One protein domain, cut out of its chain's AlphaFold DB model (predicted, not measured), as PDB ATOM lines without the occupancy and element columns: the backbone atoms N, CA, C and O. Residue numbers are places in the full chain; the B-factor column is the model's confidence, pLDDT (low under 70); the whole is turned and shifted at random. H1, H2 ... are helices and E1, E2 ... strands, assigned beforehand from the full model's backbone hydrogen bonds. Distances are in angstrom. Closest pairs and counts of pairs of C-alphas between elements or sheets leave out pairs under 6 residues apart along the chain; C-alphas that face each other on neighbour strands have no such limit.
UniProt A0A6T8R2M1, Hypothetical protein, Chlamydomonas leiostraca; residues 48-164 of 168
ATOM      1  N   ASP A  48       3.007   6.448  79.050       86.38
ATOM      2  CA  ASP A  48       2.928   6.022  80.440       86.38
ATOM      3  C   ASP A  48       1.524   6.207  81.042       86.38
ATOM      4  O   ASP A  48       1.111   5.376  81.847       86.38
ATOM      5  N   VAL A  49       0.745   7.200  80.598       87.69
ATOM      6  CA  VAL A  49      -0.680   7.333  80.963       87.69
ATOM      7  C   VAL A  49      -1.515   6.234  80.294       87.69
ATOM      8  O   VAL A  49      -2.382   5.642  80.936       87.69
ATOM      9  N   LEU A  50      -1.211   5.867  79.045       87.31
ATOM     10  CA  LEU A  50      -1.830   4.699  78.396       87.31
ATOM     11  C   LEU A  50      -1.477   3.388  79.118       87.31
ATOM     12  O   LEU A  50      -2.327   2.512  79.287       87.31
ATOM     13  N   ALA A  51      -0.227   3.234  79.559       87.62
ATOM     14  CA  ALA A  51       0.194   2.076  80.346       87.62
ATOM     15  C   ALA A  51      -0.496   2.036  81.718       87.62
ATOM     16  O   ALA A  51      -0.887   0.960  82.178       87.62
ATOM     17  N   LEU A  52      -0.685   3.198  82.349       89.00
ATOM     18  CA  LEU A  52      -1.446   3.341  83.585       89.00
ATOM     19  C   LEU A  52      -2.904   2.908  83.395       89.00
ATOM     20  O   LEU A  52      -3.377   2.088  84.176       89.00
ATOM     21  N   ALA A  53      -3.582   3.374  82.342       88.69
ATOM     22  CA  ALA A  53      -4.963   2.991  82.039       88.69
ATOM     23  C   ALA A  53      -5.133   1.466  81.954       88.69
ATOM     24  O   ALA A  53      -6.020   0.895  82.589       88.69
ATOM     25  N   LYS A  54      -4.215   0.786  81.254       89.06
ATOM     26  CA  LYS A  54      -4.200  -0.682  81.151       89.06
ATOM     27  C   LYS A  54      -4.014  -1.364  82.506       89.06
ATOM     28  O   LYS A  54      -4.691  -2.347  82.792       89.06
ATOM     29  N   LYS A  55      -3.102  -0.861  83.343       89.19
ATOM     30  CA  LYS A  55      -2.848  -1.439  84.671       89.19
ATOM     31  C   LYS A  55      -3.995  -1.186  85.646       89.19
ATOM     32  O   LYS A  55      -4.363  -2.101  86.372       89.19
ATOM     33  N   LEU A  56      -4.583   0.010  85.642       88.62
ATOM     34  CA  LEU A  56      -5.752   0.319  86.466       88.62
ATOM     35  C   LEU A  56      -6.937  -0.572  86.083       88.62
ATOM     36  O   LEU A  56      -7.551  -1.158  86.970       88.62
ATOM     37  N   ALA A  57      -7.190  -0.751  84.781       88.06
ATOM     38  CA  ALA A  57      -8.236  -1.641  84.279       88.06
ATOM     39  C   ALA A  57      -8.005  -3.119  84.649       88.06
ATOM     40  O   ALA A  57      -8.972  -3.861  84.807       88.06
ATOM     41  N   ALA A  58      -6.745  -3.545  84.807       87.56
ATOM     42  CA  ALA A  58      -6.399  -4.893  85.263       87.56
ATOM     43  C   ALA A  58      -6.633  -5.106  86.770       87.56
ATOM     44  O   ALA A  58      -6.889  -6.233  87.183       87.56
ATOM     45  N   VAL A  59      -6.547  -4.048  87.586       86.12
ATOM     46  CA  VAL A  59      -6.879  -4.101  89.022       86.12
ATOM     47  C   VAL A  59      -8.390  -4.057  89.226       86.12
ATOM     48  O   VAL A  59      -8.943  -4.862  89.969       86.12
ATOM     49  N   GLN A  60      -9.063  -3.127  88.552       85.00
ATOM     50  CA  GLN A  60     -10.513  -2.986  88.578       85.00
ATOM     51  C   GLN A  60     -10.966  -2.356  87.263       85.00
ATOM     52  O   GLN A  60     -10.460  -1.302  86.869       85.00
ATOM     53  N   THR A  61     -11.945  -2.978  86.610       87.75
ATOM     54  CA  THR A  61     -12.470  -2.548  85.308       87.75
ATOM     55  C   THR A  61     -12.830  -1.065  85.319       87.75
ATOM     56  O   THR A  61     -13.461  -0.596  86.259       87.75
ATOM     57  N   ILE A  62     -12.387  -0.330  84.300       88.12
ATOM     58  CA  ILE A  62     -12.768   1.067  84.058       88.12
ATOM     59  C   ILE A  62     -13.812   1.060  82.948       88.12
ATOM     60  O   ILE A  62     -13.608   0.393  81.929       88.12
ATOM     61  N   THR A  63     -14.903   1.783  83.163       87.62
ATOM     62  CA  THR A  63     -16.009   1.939  82.217       87.62
ATOM     63  C   THR A  63     -16.355   3.418  82.071       87.62
ATOM     64  O   THR A  63     -15.851   4.261  82.814       87.62
ATOM     65  N   GLU A  64     -17.238   3.740  81.126       85.88
ATOM     66  CA  GLU A  64     -17.791   5.091  80.993       85.88
ATOM     67  C   GLU A  64     -18.599   5.520  82.229       85.88
ATOM     68  O   GLU A  64     -18.624   6.703  82.560       85.88
ATOM     69  N   ASP A  65     -19.227   4.565  82.925       87.56
ATOM     70  CA  ASP A  65     -20.005   4.823  84.141       87.56
ATOM     71  C   ASP A  65     -19.119   5.022  85.380       87.56
ATOM     72  O   ASP A  65     -19.472   5.813  86.255       87.56
ATOM     73  N   ASP A  66     -17.958   4.356  85.420       90.88
ATOM     74  CA  ASP A  66     -16.967   4.422  86.500       90.88
ATOM     75  C   ASP A  66     -15.577   4.836  85.968       90.88
ATOM     76  O   ASP A  66     -14.623   4.034  85.988       90.88
ATOM     77  N   PRO A  67     -15.440   6.076  85.461       93.44
ATOM     78  CA  PRO A  67     -14.193   6.561  84.894       93.44
ATOM     79  C   PRO A  67     -13.108   6.768  85.957       93.44
ATOM     80  O   PRO A  67     -13.358   6.895  87.162       93.44
ATOM     81  N   ALA A  68     -11.869   6.876  85.483       93.12
ATOM     82  CA  ALA A  68     -10.753   7.359  86.285       93.12
ATOM     83  C   ALA A  68     -10.302   8.752  85.824       93.12
ATOM     84  O   ALA A  68     -10.264   9.053  84.632       93.12
ATOM     85  N   LEU A  69      -9.926   9.598  86.779       93.12
ATOM     86  CA  LEU A  69      -9.312  10.899  86.551       93.12
ATOM     87  C   LEU A  69      -7.845  10.825  86.960       93.12
ATOM     88  O   LEU A  69      -7.520  10.498  88.098       93.12
ATOM     89  N   VAL A  70      -6.957  11.161  86.036       92.31
ATOM     90  CA  VAL A  70      -5.521  11.261  86.288       92.31
ATOM     91  C   VAL A  70      -5.129  12.723  86.257       92.31
ATOM     92  O   VAL A  70      -5.431  13.411  85.286       92.31
ATOM     93  N   VAL A  71      -4.421  13.186  87.284       90.50
ATOM     94  CA  VAL A  71      -3.945  14.568  87.391       90.50
ATOM     95  C   VAL A  71      -2.444  14.568  87.654       90.50
ATOM     96  O   VAL A  71      -1.966  13.917  88.580       90.50
ATOM     97  N   ASP A  72      -1.700  15.320  86.849       89.56
ATOM     98  CA  ASP A  72      -0.265  15.542  87.026       89.56
ATOM     99  C   ASP A  72       0.000  17.039  87.185       89.56
ATOM    100  O   ASP A  72      -0.271  17.832  86.277       89.56
ATOM    101  N   LEU A  73       0.477  17.427  88.369       88.19
ATOM    102  CA  LEU A  73       0.663  18.825  88.754       88.19
ATOM    103  C   LEU A  73       2.143  19.191  88.845       88.19
ATOM    104  O   LEU A  73       2.947  18.497  89.473       88.19
ATOM    105  N   GLN A  74       2.471  20.349  88.283       88.12
ATOM    106  CA  GLN A  74       3.809  20.918  88.275       88.12
ATOM    107  C   GLN A  74       4.020  21.800  89.507       88.12
ATOM    108  O   GLN A  74       3.381  22.841  89.662       88.12
ATOM    109  N   ASP A  75       4.966  21.413  90.362       89.50
ATOM    110  CA  ASP A  75       5.244  22.108  91.626       89.50
ATOM    111  C   ASP A  75       5.606  23.582  91.424       89.50
ATOM    112  O   ASP A  75       5.140  24.450  92.161       89.50
ATOM    113  N   THR A  76       6.399  23.886  90.395       88.00
ATOM    114  CA  THR A  76       6.817  25.257  90.078       88.00
ATOM    115  C   THR A  76       5.632  26.138  89.697       88.00
ATOM    116  O   THR A  76       5.519  27.256  90.198       88.00
ATOM    117  N   ALA A  77       4.722  25.634  88.862       86.38
ATOM    118  CA  ALA A  77       3.525  26.360  88.455       86.38
ATOM    119  C   ALA A  77       2.544  26.536  89.626       86.38
ATOM    120  O   ALA A  77       1.983  27.617  89.797       86.38
ATOM    121  N   LEU A  78       2.388  25.518  90.482       87.12
ATOM    122  CA  LEU A  78       1.578  25.607  91.702       87.12
ATOM    123  C   LEU A  78       2.081  26.714  92.640       87.12
ATOM    124  O   LEU A  78       1.305  27.574  93.055       87.12
ATOM    125  N   VAL A  79       3.385  26.734  92.932       87.50
ATOM    126  CA  VAL A  79       3.992  27.733  93.827       87.50
ATOM    127  C   VAL A  79       3.942  29.140  93.223       87.50
ATOM    128  O   VAL A  79       3.740  30.108  93.952       87.50
ATOM    129  N   GLN A  80       4.060  29.279  91.899       87.00
ATOM    130  CA  GLN A  80       3.884  30.575  91.229       87.00
ATOM    131  C   GLN A  80       2.457  31.120  91.357       87.00
ATOM    132  O   GLN A  80       2.277  32.334  91.439       87.00
ATOM    133  N   ARG A  81       1.443  30.246  91.397       82.38
ATOM    134  CA  ARG A  81       0.043  30.656  91.573       82.38
ATOM    135  C   ARG A  81      -0.336  30.980  93.009       82.38
ATOM    136  O   ARG A  81      -1.247  31.775  93.223       82.38
ATOM    137  N   GLN A  82       0.340  30.373  93.976       85.38
ATOM    138  CA  GLN A  82       0.142  30.635  95.400       85.38
ATOM    139  C   GLN A  82       1.493  30.907  96.076       85.38
ATOM    140  O   GLN A  82       2.019  30.041  96.784       85.38
ATOM    141  N   PRO A  83       2.082  32.103  95.862       82.31
ATOM    142  CA  PRO A  83       3.351  32.462  96.477       82.31
ATOM    143  C   PRO A  83       3.266  32.356  98.003       82.31
ATOM    144  O   PRO A  83       2.376  32.928  98.627       82.31
ATOM    145  N   GLY A  84       4.201  31.621  98.607       83.44
ATOM    146  CA  GLY A  84       4.229  31.378 100.054       83.44
ATOM    147  C   GLY A  84       3.551  30.079 100.504       83.44
ATOM    148  O   GLY A  84       3.686  29.714 101.670       83.44
ATOM    149  N   ALA A  85       2.892  29.344  99.603       85.75
ATOM    150  CA  ALA A  85       2.405  27.993  99.867       85.75
ATOM    151  C   ALA A  85       3.406  26.922  99.397       85.75
ATOM    152  O   ALA A  85       4.150  27.102  98.433       85.75
ATOM    153  N   ASN A  86       3.410  25.774 100.077       90.44
ATOM    154  CA  ASN A  86       4.184  24.600  99.672       90.44
ATOM    155  C   ASN A  86       3.423  23.816  98.585       90.44
ATOM    156  O   ASN A  86       2.234  23.543  98.747       90.44
ATOM    157  N   ALA A  87       4.114  23.391  97.522       88.00
ATOM    158  CA  ALA A  87       3.556  22.560  96.454       88.00
ATOM    159  C   ALA A  87       2.841  21.295  96.968       88.00
ATOM    160  O   ALA A  87       1.767  20.965  96.477       88.00
ATOM    161  N   ALA A  88       3.375  20.629  97.997       89.06
ATOM    162  CA  ALA A  88       2.741  19.455  98.598       89.06
ATOM    163  C   ALA A  88       1.377  19.789  99.226       89.06
ATOM    164  O   ALA A  88       0.413  19.047  99.051       89.06
ATOM    165  N   ALA A  89       1.271  20.937  99.904       88.94
ATOM    166  CA  ALA A  89       0.009  21.403 100.476       88.94
ATOM    167  C   ALA A  89      -0.999  21.785  99.378       88.94
ATOM    168  O   ALA A  89      -2.188  21.510  99.510       88.94
ATOM    169  N   LEU A  90      -0.525  22.367  98.273       89.00
ATOM    170  CA  LEU A  90      -1.366  22.697  97.121       89.00
ATOM    171  C   LEU A  90      -1.863  21.437  96.396       89.00
ATOM    172  O   LEU A  90      -3.040  21.365  96.061       89.00
ATOM    173  N   LYS A  91      -1.015  20.420  96.214       89.44
ATOM    174  CA  LYS A  91      -1.419  19.107  95.679       89.44
ATOM    175  C   LYS A  91      -2.466  18.438  96.568       89.44
ATOM    176  O   LYS A  91      -3.496  18.000  96.065       89.44
ATOM    177  N   ALA A  92      -2.257  18.449  97.885       90.62
ATOM    178  CA  ALA A  92      -3.238  17.951  98.847       90.62
ATOM    179  C   ALA A  92      -4.565  18.729  98.777       90.62
ATOM    180  O   ALA A  92      -5.630  18.125  98.852       90.62
ATOM    181  N   ALA A  93      -4.520  20.049  98.571       89.56
ATOM    182  CA  ALA A  93      -5.723  20.853  98.373       89.56
ATOM    183  C   ALA A  93      -6.467  20.478  97.079       89.56
ATOM    184  O   ALA A  93      -7.691  20.388  97.095       89.56
ATOM    185  N   VAL A  94      -5.755  20.202  95.978       89.81
ATOM    186  CA  VAL A  94      -6.382  19.694  94.745       89.81
ATOM    187  C   VAL A  94      -7.015  18.317  94.974       89.81
ATOM    188  O   VAL A  94      -8.162  18.118  94.582       89.81
ATOM    189  N   SER A  95      -6.322  17.395  95.653       92.00
ATOM    190  CA  SER A  95      -6.903  16.090  96.010       92.00
ATOM    191  C   SER A  95      -8.164  16.250  96.872       92.00
ATOM    192  O   SER A  95      -9.196  15.649  96.575       92.00
ATOM    193  N   ALA A  96      -8.147  17.136  97.873       90.81
ATOM    194  CA  ALA A  96      -9.306  17.402  98.728       90.81
ATOM    195  C   ALA A  96     -10.522  17.931  97.943       90.81
ATOM    196  O   ALA A  96     -11.661  17.575  98.234       90.81
ATOM    197  N   VAL A  97     -10.289  18.759  96.923       89.19
ATOM    198  CA  VAL A  97     -11.341  19.278  96.034       89.19
ATOM    199  C   VAL A  97     -11.957  18.154  95.190       89.19
ATOM    200  O   VAL A  97     -13.179  18.072  95.074       89.19
ATOM    201  N   ILE A  98     -11.131  17.261  94.638       92.69
ATOM    202  CA  ILE A  98     -11.586  16.137  93.803       92.69
ATOM    203  C   ILE A  98     -12.321  15.085  94.643       92.69
ATOM    204  O   ILE A  98     -13.395  14.618  94.263       92.69
ATOM    205  N   THR A  99     -11.790  14.758  95.818       94.12
ATOM    206  CA  THR A  99     -12.429  13.821  96.753       94.12
ATOM    207  C   THR A  99     -13.716  14.386  97.349       94.12
ATOM    208  O   THR A  99     -14.704  13.668  97.488       94.12
ATOM    209  N   GLY A 100     -13.773  15.700  97.588       90.56
ATOM    210  CA  GLY A 100     -14.998  16.406  97.964       90.56
ATOM    211  C   GLY A 100     -16.109  16.340  96.908       90.56
ATOM    212  O   GLY A 100     -17.282  16.438  97.259       90.56
ATOM    213  N   ALA A 101     -15.768  16.116  95.632       90.44
ATOM    214  CA  ALA A 101     -16.734  15.880  94.556       90.44
ATOM    215  C   ALA A 101     -17.247  14.426  94.489       90.44
ATOM    216  O   ALA A 101     -18.031  14.091  93.600       90.44
ATOM    217  N   GLY A 102     -16.824  13.565  95.420       91.69
ATOM    218  CA  GLY A 102     -17.247  12.168  95.504       91.69
ATOM    219  C   GLY A 102     -16.381  11.195  94.708       91.69
ATOM    220  O   GLY A 102     -16.800  10.058  94.501       91.69
ATOM    221  N   MET A 103     -15.199  11.618  94.245       94.75
ATOM    222  CA  MET A 103     -14.199  10.693  93.712       94.75
ATOM    223  C   MET A 103     -13.345  10.102  94.845       94.75
ATOM    224  O   MET A 103     -13.118  10.733  95.873       94.75
ATOM    225  N   GLU A 104     -12.836   8.895  94.652       94.88
ATOM    226  CA  GLU A 104     -11.935   8.198  95.565       94.88
ATOM    227  C   GLU A 104     -10.502   8.275  95.037       94.88
ATOM    228  O   GLU A 104     -10.251   7.950  93.877       94.88
ATOM    229  N   GLU A 105      -9.559   8.701  95.877       94.06
ATOM    230  CA  GLU A 105      -8.135   8.661  95.540       94.06
ATOM    231  C   GLU A 105      -7.629   7.216  95.578       94.06
ATOM    232  O   GLU A 105      -7.806   6.505  96.567       94.06
ATOM    233  N   VAL A 106      -6.978   6.784  94.500       92.50
ATOM    234  CA  VAL A 106      -6.407   5.442  94.368       92.50
ATOM    235  C   VAL A 106      -4.904   5.535  94.113       92.50
ATOM    236  O   VAL A 106      -4.434   6.498  93.502       92.50
ATOM    237  N   PRO A 107      -4.115   4.539  94.549       88.44
ATOM    238  CA  PRO A 107      -2.680   4.561  94.319       88.44
ATOM    239  C   PRO A 107      -2.356   4.486  92.824       88.44
ATOM    240  O   PRO A 107      -2.955   3.714  92.070       88.44
ATOM    241  N   ASP A 108      -1.335   5.233  92.406       86.69
ATOM    242  CA  ASP A 108      -0.738   5.039  91.091       86.69
ATOM    243  C   ASP A 108      -0.034   3.668  91.048       86.69
ATOM    244  O   ASP A 108       1.055   3.470  91.589       86.69
ATOM    245  N   VAL A 109      -0.648   2.714  90.348       83.12
ATOM    246  CA  VAL A 109      -0.139   1.345  90.141       83.12
ATOM    247  C   VAL A 109       1.148   1.271  89.300       83.12
ATOM    248  O   VAL A 109       1.735   0.199  89.135       83.12
ATOM    249  N   THR A 110       1.596   2.390  88.729       81.81
ATOM    250  CA  THR A 110       2.900   2.534  88.065       81.81
ATOM    251  C   THR A 110       3.984   3.096  88.984       81.81
ATOM    252  O   THR A 110       5.159   2.958  88.650       81.81
ATOM    253  N   GLY A 111       3.615   3.661  90.140       65.75
ATOM    254  CA  GLY A 111       4.548   4.224  91.117       65.75
ATOM    255  C   GLY A 111       5.142   5.584  90.732       65.75
ATOM    256  O   GLY A 111       6.206   5.936  91.242       65.75
ATOM    257  N   ALA A 112       4.508   6.343  89.830       72.75
ATOM    258  CA  ALA A 112       4.994   7.672  89.469       72.75
ATOM    259  C   ALA A 112       4.794   8.660  90.643       72.75
ATOM    260  O   ALA A 112       3.687   8.773  91.167       72.75
ATOM    261  N   PRO A 113       5.833   9.405  91.065       63.22
ATOM    262  CA  PRO A 113       5.805  10.146  92.330       63.22
ATOM    263  C   PRO A 113       4.947  11.423  92.319       63.22
ATOM    264  O   PRO A 113       4.655  11.959  93.383       63.22
ATOM    265  N   SER A 114       4.567  11.950  91.151       73.06
ATOM    266  CA  SER A 114       3.856  13.236  91.030       73.06
ATOM    267  C   SER A 114       2.391  13.120  90.612       73.06
ATOM    268  O   SER A 114       1.695  14.138  90.585       73.06
ATOM    269  N   ARG A 115       1.927  11.909  90.287       87.56
ATOM    270  CA  ARG A 115       0.623  11.676  89.672       87.56
ATOM    271  C   ARG A 115      -0.414  11.284  90.710       87.56
ATOM    272  O   ARG A 115      -0.217  10.351  91.479       87.56
ATOM    273  N   MET A 116      -1.542  11.976  90.672       91.62
ATOM    274  CA  MET A 116      -2.718  11.656  91.470       91.62
ATOM    275  C   MET A 116      -3.720  10.927  90.578       91.62
ATOM    276  O   MET A 116      -3.930  11.316  89.423       91.62
ATOM    277  N   VAL A 117      -4.327   9.866  91.099       93.94
ATOM    278  CA  VAL A 117      -5.305   9.055  90.375       93.94
ATOM    279  C   VAL A 117      -6.563   8.970  91.217       93.94
ATOM    280  O   VAL A 117      -6.503   8.679  92.407       93.94
ATOM    281  N   PHE A 118      -7.706   9.207  90.589       94.94
ATOM    282  CA  PHE A 118      -9.004   9.167  91.238       94.94
ATOM    283  C   PHE A 118      -9.960   8.286  90.449       94.94
ATOM    284  O   PHE A 118      -9.880   8.222  89.223       94.94
ATOM    285  N   ARG A 119     -10.885   7.627  91.139       94.19
ATOM    286  CA  ARG A 119     -11.965   6.835  90.542       94.19
ATOM    287  C   ARG A 119     -13.303   7.278  91.094       94.19
ATOM    288  O   ARG A 119     -13.382   7.788  92.202       94.19
ATOM    289  N   GLY A 120     -14.366   7.087  90.337       93.19
ATOM    290  CA  GLY A 120     -15.708   7.353  90.829       93.19
ATOM    291  C   GLY A 120     -16.717   7.273  89.707       93.19
ATOM    292  O   GLY A 120     -16.345   7.053  88.560       93.19
ATOM    293  N   SER A 121     -17.982   7.496  90.046       93.56
ATOM    294  CA  SER A 121     -19.041   7.546  89.040       93.56
ATOM    295  C   SER A 121     -18.819   8.688  88.045       93.56
ATOM    296  O   SER A 121     -18.210   9.713  88.371       93.56
ATOM    297  N   MET A 122     -19.419   8.580  86.861       89.88
ATOM    298  CA  MET A 122     -19.409   9.646  85.856       89.88
ATOM    299  C   MET A 122     -19.960  10.982  86.394       89.88
ATOM    300  O   MET A 122     -19.479  12.059  86.039       89.88
ATOM    301  N   CYS A 123     -20.923  10.937  87.326       90.94
ATOM    302  CA  CYS A 123     -21.408  12.132  88.025       90.94
ATOM    303  C   CYS A 123     -20.326  12.774  88.905       90.94
ATOM    304  O   CYS A 123     -20.146  13.990  88.849       90.94
ATOM    305  N   ALA A 124     -19.592  11.978  89.688       92.62
ATOM    306  CA  ALA A 124     -18.490  12.469  90.515       92.62
ATOM    307  C   ALA A 124     -17.335  13.003  89.655       92.62
ATOM    308  O   ALA A 124     -16.771  14.048  89.961       92.62
ATOM    309  N   PHE A 125     -17.039  12.342  88.535       90.44
ATOM    310  CA  PHE A 125     -16.047  12.783  87.555       90.44
ATOM    311  C   PHE A 125     -16.390  14.158  86.959       90.44
ATOM    312  O   PHE A 125     -15.569  15.077  86.984       90.44
ATOM    313  N   HIS A 126     -17.630  14.347  86.494       88.12
ATOM    314  CA  HIS A 126     -18.101  15.655  86.035       88.12
ATOM    315  C   HIS A 126     -18.132  16.694  87.159       88.12
ATOM    316  O   HIS A 126     -17.782  17.850  86.922       88.12
ATOM    317  N   GLY A 127     -18.516  16.294  88.374       87.88
ATOM    318  CA  GLY A 127     -18.467  17.140  89.562       87.88
ATOM    319  C   GLY A 127     -17.048  17.612  89.877       87.88
ATOM    320  O   GLY A 127     -16.846  18.797  90.129       87.88
ATOM    321  N   ALA A 128     -16.052  16.732  89.783       88.62
ATOM    322  CA  ALA A 128     -14.655  17.063  90.025       88.62
ATOM    323  C   ALA A 128     -14.123  18.051  88.979       88.62
ATOM    324  O   ALA A 128     -13.582  19.093  89.342       88.62
ATOM    325  N   ILE A 129     -14.322  17.767  87.688       85.94
ATOM    326  CA  ILE A 129     -13.787  18.601  86.601       85.94
ATOM    327  C   ILE A 129     -14.523  19.941  86.520       85.94
ATOM    328  O   ILE A 129     -13.899  20.996  86.603       85.94
ATOM    329  N   ASN A 130     -15.849  19.907  86.386       79.19
ATOM    330  CA  ASN A 130     -16.648  21.096  86.081       79.19
ATOM    331  C   ASN A 130     -17.149  21.828  87.334       79.19
ATOM    332  O   ASN A 130     -17.494  23.002  87.252       79.19
ATOM    333  N   GLY A 131     -17.246  21.145  88.478       73.25
ATOM    334  CA  GLY A 131     -17.785  21.707  89.722       73.25
ATOM    335  C   GLY A 131     -16.716  22.071  90.752       73.25
ATOM    336  O   GLY A 131     -16.838  23.082  91.436       73.25
ATOM    337  N   ALA A 132     -15.656  21.278  90.867       77.50
ATOM    338  CA  ALA A 132     -14.685  21.425  91.942       77.50
ATOM    339  C   ALA A 132     -13.418  22.152  91.457       77.50
ATOM    340  O   ALA A 132     -13.029  23.183  92.014       77.50
ATOM    341  N   LEU A 133     -12.809  21.677  90.367       79.31
ATOM    342  CA  LEU A 133     -11.585  22.257  89.810       79.31
ATOM    343  C   LEU A 133     -11.844  23.605  89.115       79.31
ATOM    344  O   LEU A 133     -11.137  24.569  89.407       79.31
ATOM    345  N   TYR A 134     -12.901  23.700  88.301       75.25
ATOM    346  CA  TYR A 134     -13.313  24.936  87.611       75.25
ATOM    347  C   TYR A 134     -13.554  26.118  88.567       75.25
ATOM    348  O   TYR A 134     -13.110  27.247  88.345       75.25
ATOM    349  N   TYR A 135     -14.262  25.868  89.673       74.31
ATOM    350  CA  TYR A 135     -14.668  26.924  90.604       74.31
ATOM    351  C   TYR A 135     -13.606  27.257  91.657       74.31
ATOM    352  O   TYR A 135     -13.773  28.233  92.389       74.31
ATOM    353  N   THR A 136     -12.499  26.510  91.723       79.81
ATOM    354  CA  THR A 136     -11.394  26.814  92.636       79.81
ATOM    355  C   THR A 136     -10.502  27.908  92.019       79.81
ATOM    356  O   THR A 136      -9.751  27.633  91.078       79.81
ATOM    357  N   PRO A 137     -10.517  29.167  92.521       77.19
ATOM    358  CA  PRO A 137     -10.035  30.326  91.753       77.19
ATOM    359  C   PRO A 137      -8.550  30.334  91.375       77.19
ATOM    360  O   PRO A 137      -8.175  31.047  90.447       77.19
ATOM    361  N   TRP A 138      -7.712  29.585  92.092       76.62
ATOM    362  CA  TRP A 138      -6.273  29.466  91.828       76.62
ATOM    363  C   TRP A 138      -5.906  28.222  91.003       76.62
ATOM    364  O   TRP A 138      -4.793  28.125  90.481       76.62
ATOM    365  N   VAL A 139      -6.843  27.282  90.865       78.56
ATOM    366  CA  VAL A 139      -6.698  26.057  90.068       78.56
ATOM    367  C   VAL A 139      -7.045  26.333  88.604       78.56
ATOM    368  O   VAL A 139      -6.290  25.922  87.725       78.56
ATOM    369  N   ARG A 140      -8.095  27.126  88.347       76.19
ATOM    370  CA  ARG A 140      -8.514  27.552  86.997       76.19
ATOM    371  C   ARG A 140      -7.437  28.315  86.225       76.19
ATOM    372  O   ARG A 140      -6.477  28.839  86.795       76.19
ATOM    373  N   ARG A 141      -7.621  28.462  84.912       75.12
ATOM    374  CA  ARG A 141      -6.691  29.218  84.056       75.12
ATOM    375  C   ARG A 141      -6.604  30.693  84.464       75.12
ATOM    376  O   ARG A 141      -7.621  31.358  84.651       75.12
ATOM    377  N   MET A 142      -5.384  31.226  84.544       74.50
ATOM    378  CA  MET A 142      -5.120  32.642  84.824       74.50
ATOM    379  C   MET A 142      -4.238  33.234  83.726       74.50
ATOM    380  O   MET A 142      -3.180  32.692  83.413       74.50
ATOM    381  N   ALA A 143      -4.671  34.348  83.133       78.94
ATOM    382  CA  ALA A 143      -3.906  35.023  82.090       78.94
ATOM    383  C   ALA A 143      -2.536  35.479  82.621       78.94
ATOM    384  O   ALA A 143      -2.448  36.071  83.695       78.94
ATOM    385  N   GLY A 144      -1.473  35.209  81.858       79.44
ATOM    386  CA  GLY A 144      -0.103  35.587  82.220       79.44
ATOM    387  C   GLY A 144       0.592  34.654  83.218       79.44
ATOM    388  O   GLY A 144       1.732  34.929  83.583       79.44
ATOM    389  N   LEU A 145      -0.048  33.556  83.634       80.25
ATOM    390  CA  LEU A 145       0.552  32.521  84.480       80.25
ATOM    391  C   LEU A 145       0.544  31.164  83.762       80.25
ATOM    392  O   LEU A 145      -0.365  30.905  82.969       80.25
ATOM    393  N   PRO A 146       1.526  30.283  84.031       80.00
ATOM    394  CA  PRO A 146       1.529  28.947  83.457       80.00
ATOM    395  C   PRO A 146       0.348  28.109  83.963       80.00
ATOM    396  O   PRO A 146      -0.224  28.341  85.039       80.00
ATOM    397  N   ASP A 147      -0.007  27.099  83.175       83.88
ATOM    398  CA  ASP A 147      -0.929  26.057  83.608       83.88
ATOM    399  C   ASP A 147      -0.285  25.227  84.725       83.88
ATOM    400  O   ASP A 147       0.906  24.924  84.685       83.88
ATOM    401  N   ILE A 148      -1.069  24.861  85.740       84.81
ATOM    402  CA  ILE A 148      -0.552  24.126  86.910       84.81
ATOM    403  C   ILE A 148      -0.261  22.657  86.632       84.81
ATOM    404  O   ILE A 148       0.312  21.983  87.484       84.81
ATOM    405  N   GLY A 149      -0.669  22.136  85.479       86.44
ATOM    406  CA  GLY A 149      -0.553  20.721  85.197       86.44
ATOM    407  C   GLY A 149      -1.410  20.263  84.032       86.44
ATOM    408  O   GLY A 149      -1.879  21.060  83.221       86.44
ATOM    409  N   ARG A 150      -1.588  18.948  83.970       86.75
ATOM    410  CA  ARG A 150      -2.369  18.235  82.960       86.75
ATOM    411  C   ARG A 150      -3.326  17.278  83.657       86.75
ATOM    412  O   ARG A 150      -3.040  16.807  84.757       86.75
ATOM    413  N   ALA A 151      -4.440  16.976  83.004       89.00
ATOM    414  CA  ALA A 151      -5.303  15.889  83.434       89.00
ATOM    415  C   ALA A 151      -5.802  15.071  82.249       89.00
ATOM    416  O   ALA A 151      -5.857  15.554  81.117       89.00
ATOM    417  N   TRP A 152      -6.174  13.831  82.538       90.69
ATOM    418  CA  TRP A 152      -6.714  12.880  81.580       90.69
ATOM    419  C   TRP A 152      -7.888  12.138  82.211       90.69
ATOM    420  O   TRP A 152      -7.805  11.702  83.359       90.69
ATOM    421  N   GLY A 153      -8.971  11.989  81.455       91.31
ATOM    422  CA  GLY A 153     -10.050  11.061  81.764       91.31
ATOM    423  C   GLY A 153      -9.758   9.704  81.140       91.31
ATOM    424  O   GLY A 153      -9.315   9.633  79.997       91.31
ATOM    425  N   ILE A 154     -10.000   8.631  81.880       90.88
ATOM    426  CA  ILE A 154      -9.897   7.256  81.397       90.88
ATOM    427  C   ILE A 154     -11.292   6.647  81.506       90.88
ATOM    428  O   ILE A 154     -11.787   6.463  82.614       90.88
ATOM    429  N   THR A 155     -11.915   6.351  80.368       87.00
ATOM    430  CA  THR A 155     -13.251   5.725  80.280       87.00
ATOM    431  C   THR A 155     -13.173   4.246  79.904       87.00
ATOM    432  O   THR A 155     -14.162   3.525  79.966       87.00
ATOM    433  N   GLY A 156     -11.974   3.758  79.578       79.75
ATOM    434  CA  GLY A 156     -11.726   2.365  79.234       79.75
ATOM    435  C   GLY A 156     -10.236   2.035  79.149       79.75
ATOM    436  O   GLY A 156      -9.367   2.899  79.253       79.75
ATOM    437  N   HIS A 157      -9.916   0.759  78.932       73.88
ATOM    438  CA  HIS A 157      -8.539   0.234  78.943       73.88
ATOM    439  C   HIS A 157      -7.605   0.830  77.866       73.88
ATOM    440  O   HIS A 157      -6.381   0.738  77.987       73.88
ATOM    441  N   SER A 158      -8.167   1.420  76.812       75.50
ATOM    442  CA  SER A 158      -7.453   2.149  75.755       75.50
ATOM    443  C   SER A 158      -8.063   3.517  75.459       75.50
ATOM    444  O   SER A 158      -7.624   4.195  74.535       75.50
ATOM    445  N   GLU A 159      -9.077   3.915  76.222       83.69
ATOM    446  CA  GLU A 159      -9.819   5.151  76.006       83.69
ATOM    447  C   GLU A 159      -9.369   6.159  77.044       83.69
ATOM    448  O   GLU A 159      -9.849   6.194  78.177       83.69
ATOM    449  N   VAL A 160      -8.369   6.935  76.642       86.44
ATOM    450  CA  VAL A 160      -7.831   8.022  77.440       86.44
ATOM    451  C   VAL A 160      -8.067   9.311  76.682       86.44
ATOM    452  O   VAL A 160      -7.602   9.477  75.555       86.44
ATOM    453  N   VAL A 161      -8.788  10.224  77.315       86.62
ATOM    454  CA  VAL A 161      -9.118  11.530  76.766       86.62
ATOM    455  C   VAL A 161      -8.336  12.573  77.547       86.62
ATOM    456  O   VAL A 161      -8.487  12.671  78.767       86.62
ATOM    457  N   PRO A 162      -7.483  13.366  76.892       85.12
ATOM    458  CA  PRO A 162      -6.876  14.488  77.570       85.12
ATOM    459  C   PRO A 162      -7.922  15.547  77.916       85.12
ATOM    460  O   PRO A 162      -8.803  15.869  77.120       85.12
ATOM    461  N   LEU A 163      -7.786  16.132  79.097       82.31
ATOM    462  CA  LEU A 163      -8.636  17.221  79.551       82.31
ATOM    463  C   LEU A 163      -7.916  18.553  79.336       82.31
ATOM    464  O   LEU A 163      -6.687  18.629  79.406       82.31
ATOM    465  N   ALA A 164      -8.682  19.612  79.075       72.25
ATOM    466  CA  ALA A 164      -8.124  20.940  78.858       72.25
ATOM    467  C   ALA A 164      -7.353  21.418  80.110       72.25
ATOM    468  O   ALA A 164      -7.931  21.481  81.204       72.25
TER     469      ALA A 164
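Overview. This is residues 48 to 164 of the 168 residues of the protein "Hypothetical protein" of Chlamydomonas leiostraca (UniProt A0A6T8R2M1). A twisted antiparallel sheet of five strands forms the core, with helices H3 and H4 packed on one face and H1 covering part of the other, so that there are three layers. H2 sits past the end of E1, at a corner with H3, and a long loop, residues 134 to 148, joins H4 back to E4. The printed part has 117 residues with four named helices and five named strands, in the order H1 E1 H2 H3 E2 E3 H4 E4 E5; the sheet's order is E2 E3 E1 E4 E5, and the class is mixed, helices and strands. It is compact, with a radius of gyration of the C-alphas of 13.8 A, and spans 40 by 27 by 21 A.

Along the chain. In the sheet, E2 is residues 104 to 106, E3 115 to 119, E1 68 to 73 with 16.4 A from first to last C-alpha, E4 149 to 154 with 16.8 A, and E5 160 to 163. H3, residues 87 to 100, is 19.6 A long, and H4, residues 122 to 133, is 15.4 A. H1, residues 48 to 59, is 16.5 A, and H2 is residues 75 to 81. C-alpha 48 is at (2.928, 6.022, 80.440), C-alpha 68 at (-10.753, 7.359, 86.285) and C-alpha 163 at (-8.636, 17.221, 79.551).

Arrangement. The sheet is only just strongly twisted, with C-alphas up to 4.1 A off its best plane. E1 and E4 are antiparallel at 168 degrees, with N 70 and O 152 2.9 A apart, within hydrogen-bond range. E3 and E1 have N 69 and O 118 at 2.8 A. The hairpin E2 and E3 has N 104 and O 119 at 2.7 A, and the hairpin E4 and E5 has N 153 and O 161 at 2.8 A. H3 runs along the strands at a height over the sheet of 8.4 A; H4, on the same face, is along them at 9.3 A. They touch at a steep tilt of 43 degrees, opposite ways, through residues 94 to 100 of H3 and 128 to 133 of H4; the closest C-alphas are those of Ile 98 and Ala 128, 5.0 A. H1, on the opposite face, is slantwise to the strands, at 41 degrees to E4 on the local plane; its C-alpha 53 is 6.6 A from C-alpha 154. H2 is only just not on the sheet, with 4 pairs of C-alphas within 10 A; it touches residues 87 to 90 of H3, about perpendicular at 80 degrees, closest at the C-alphas of Asp 75 and Ala 87, 5.1 A. E1, H2 H3, E2 and E3, H4, E4 are split strand-helix-strand units, each with another strand between its two, and both crossovers are right-handed. In H1, H2 and H3 every O i to N i+4 pair is within hydrogen-bond range; in H4, 7 of 8.

Size, cuts and confidence. The C-alphas farthest apart are those of Ala 58 and Gly 144, 41.1 A. The printed part has no cut, and the one long link is H4 to E4. The mean pLDDT of the printed part is 86.0; residues 111 and 113 are under 70.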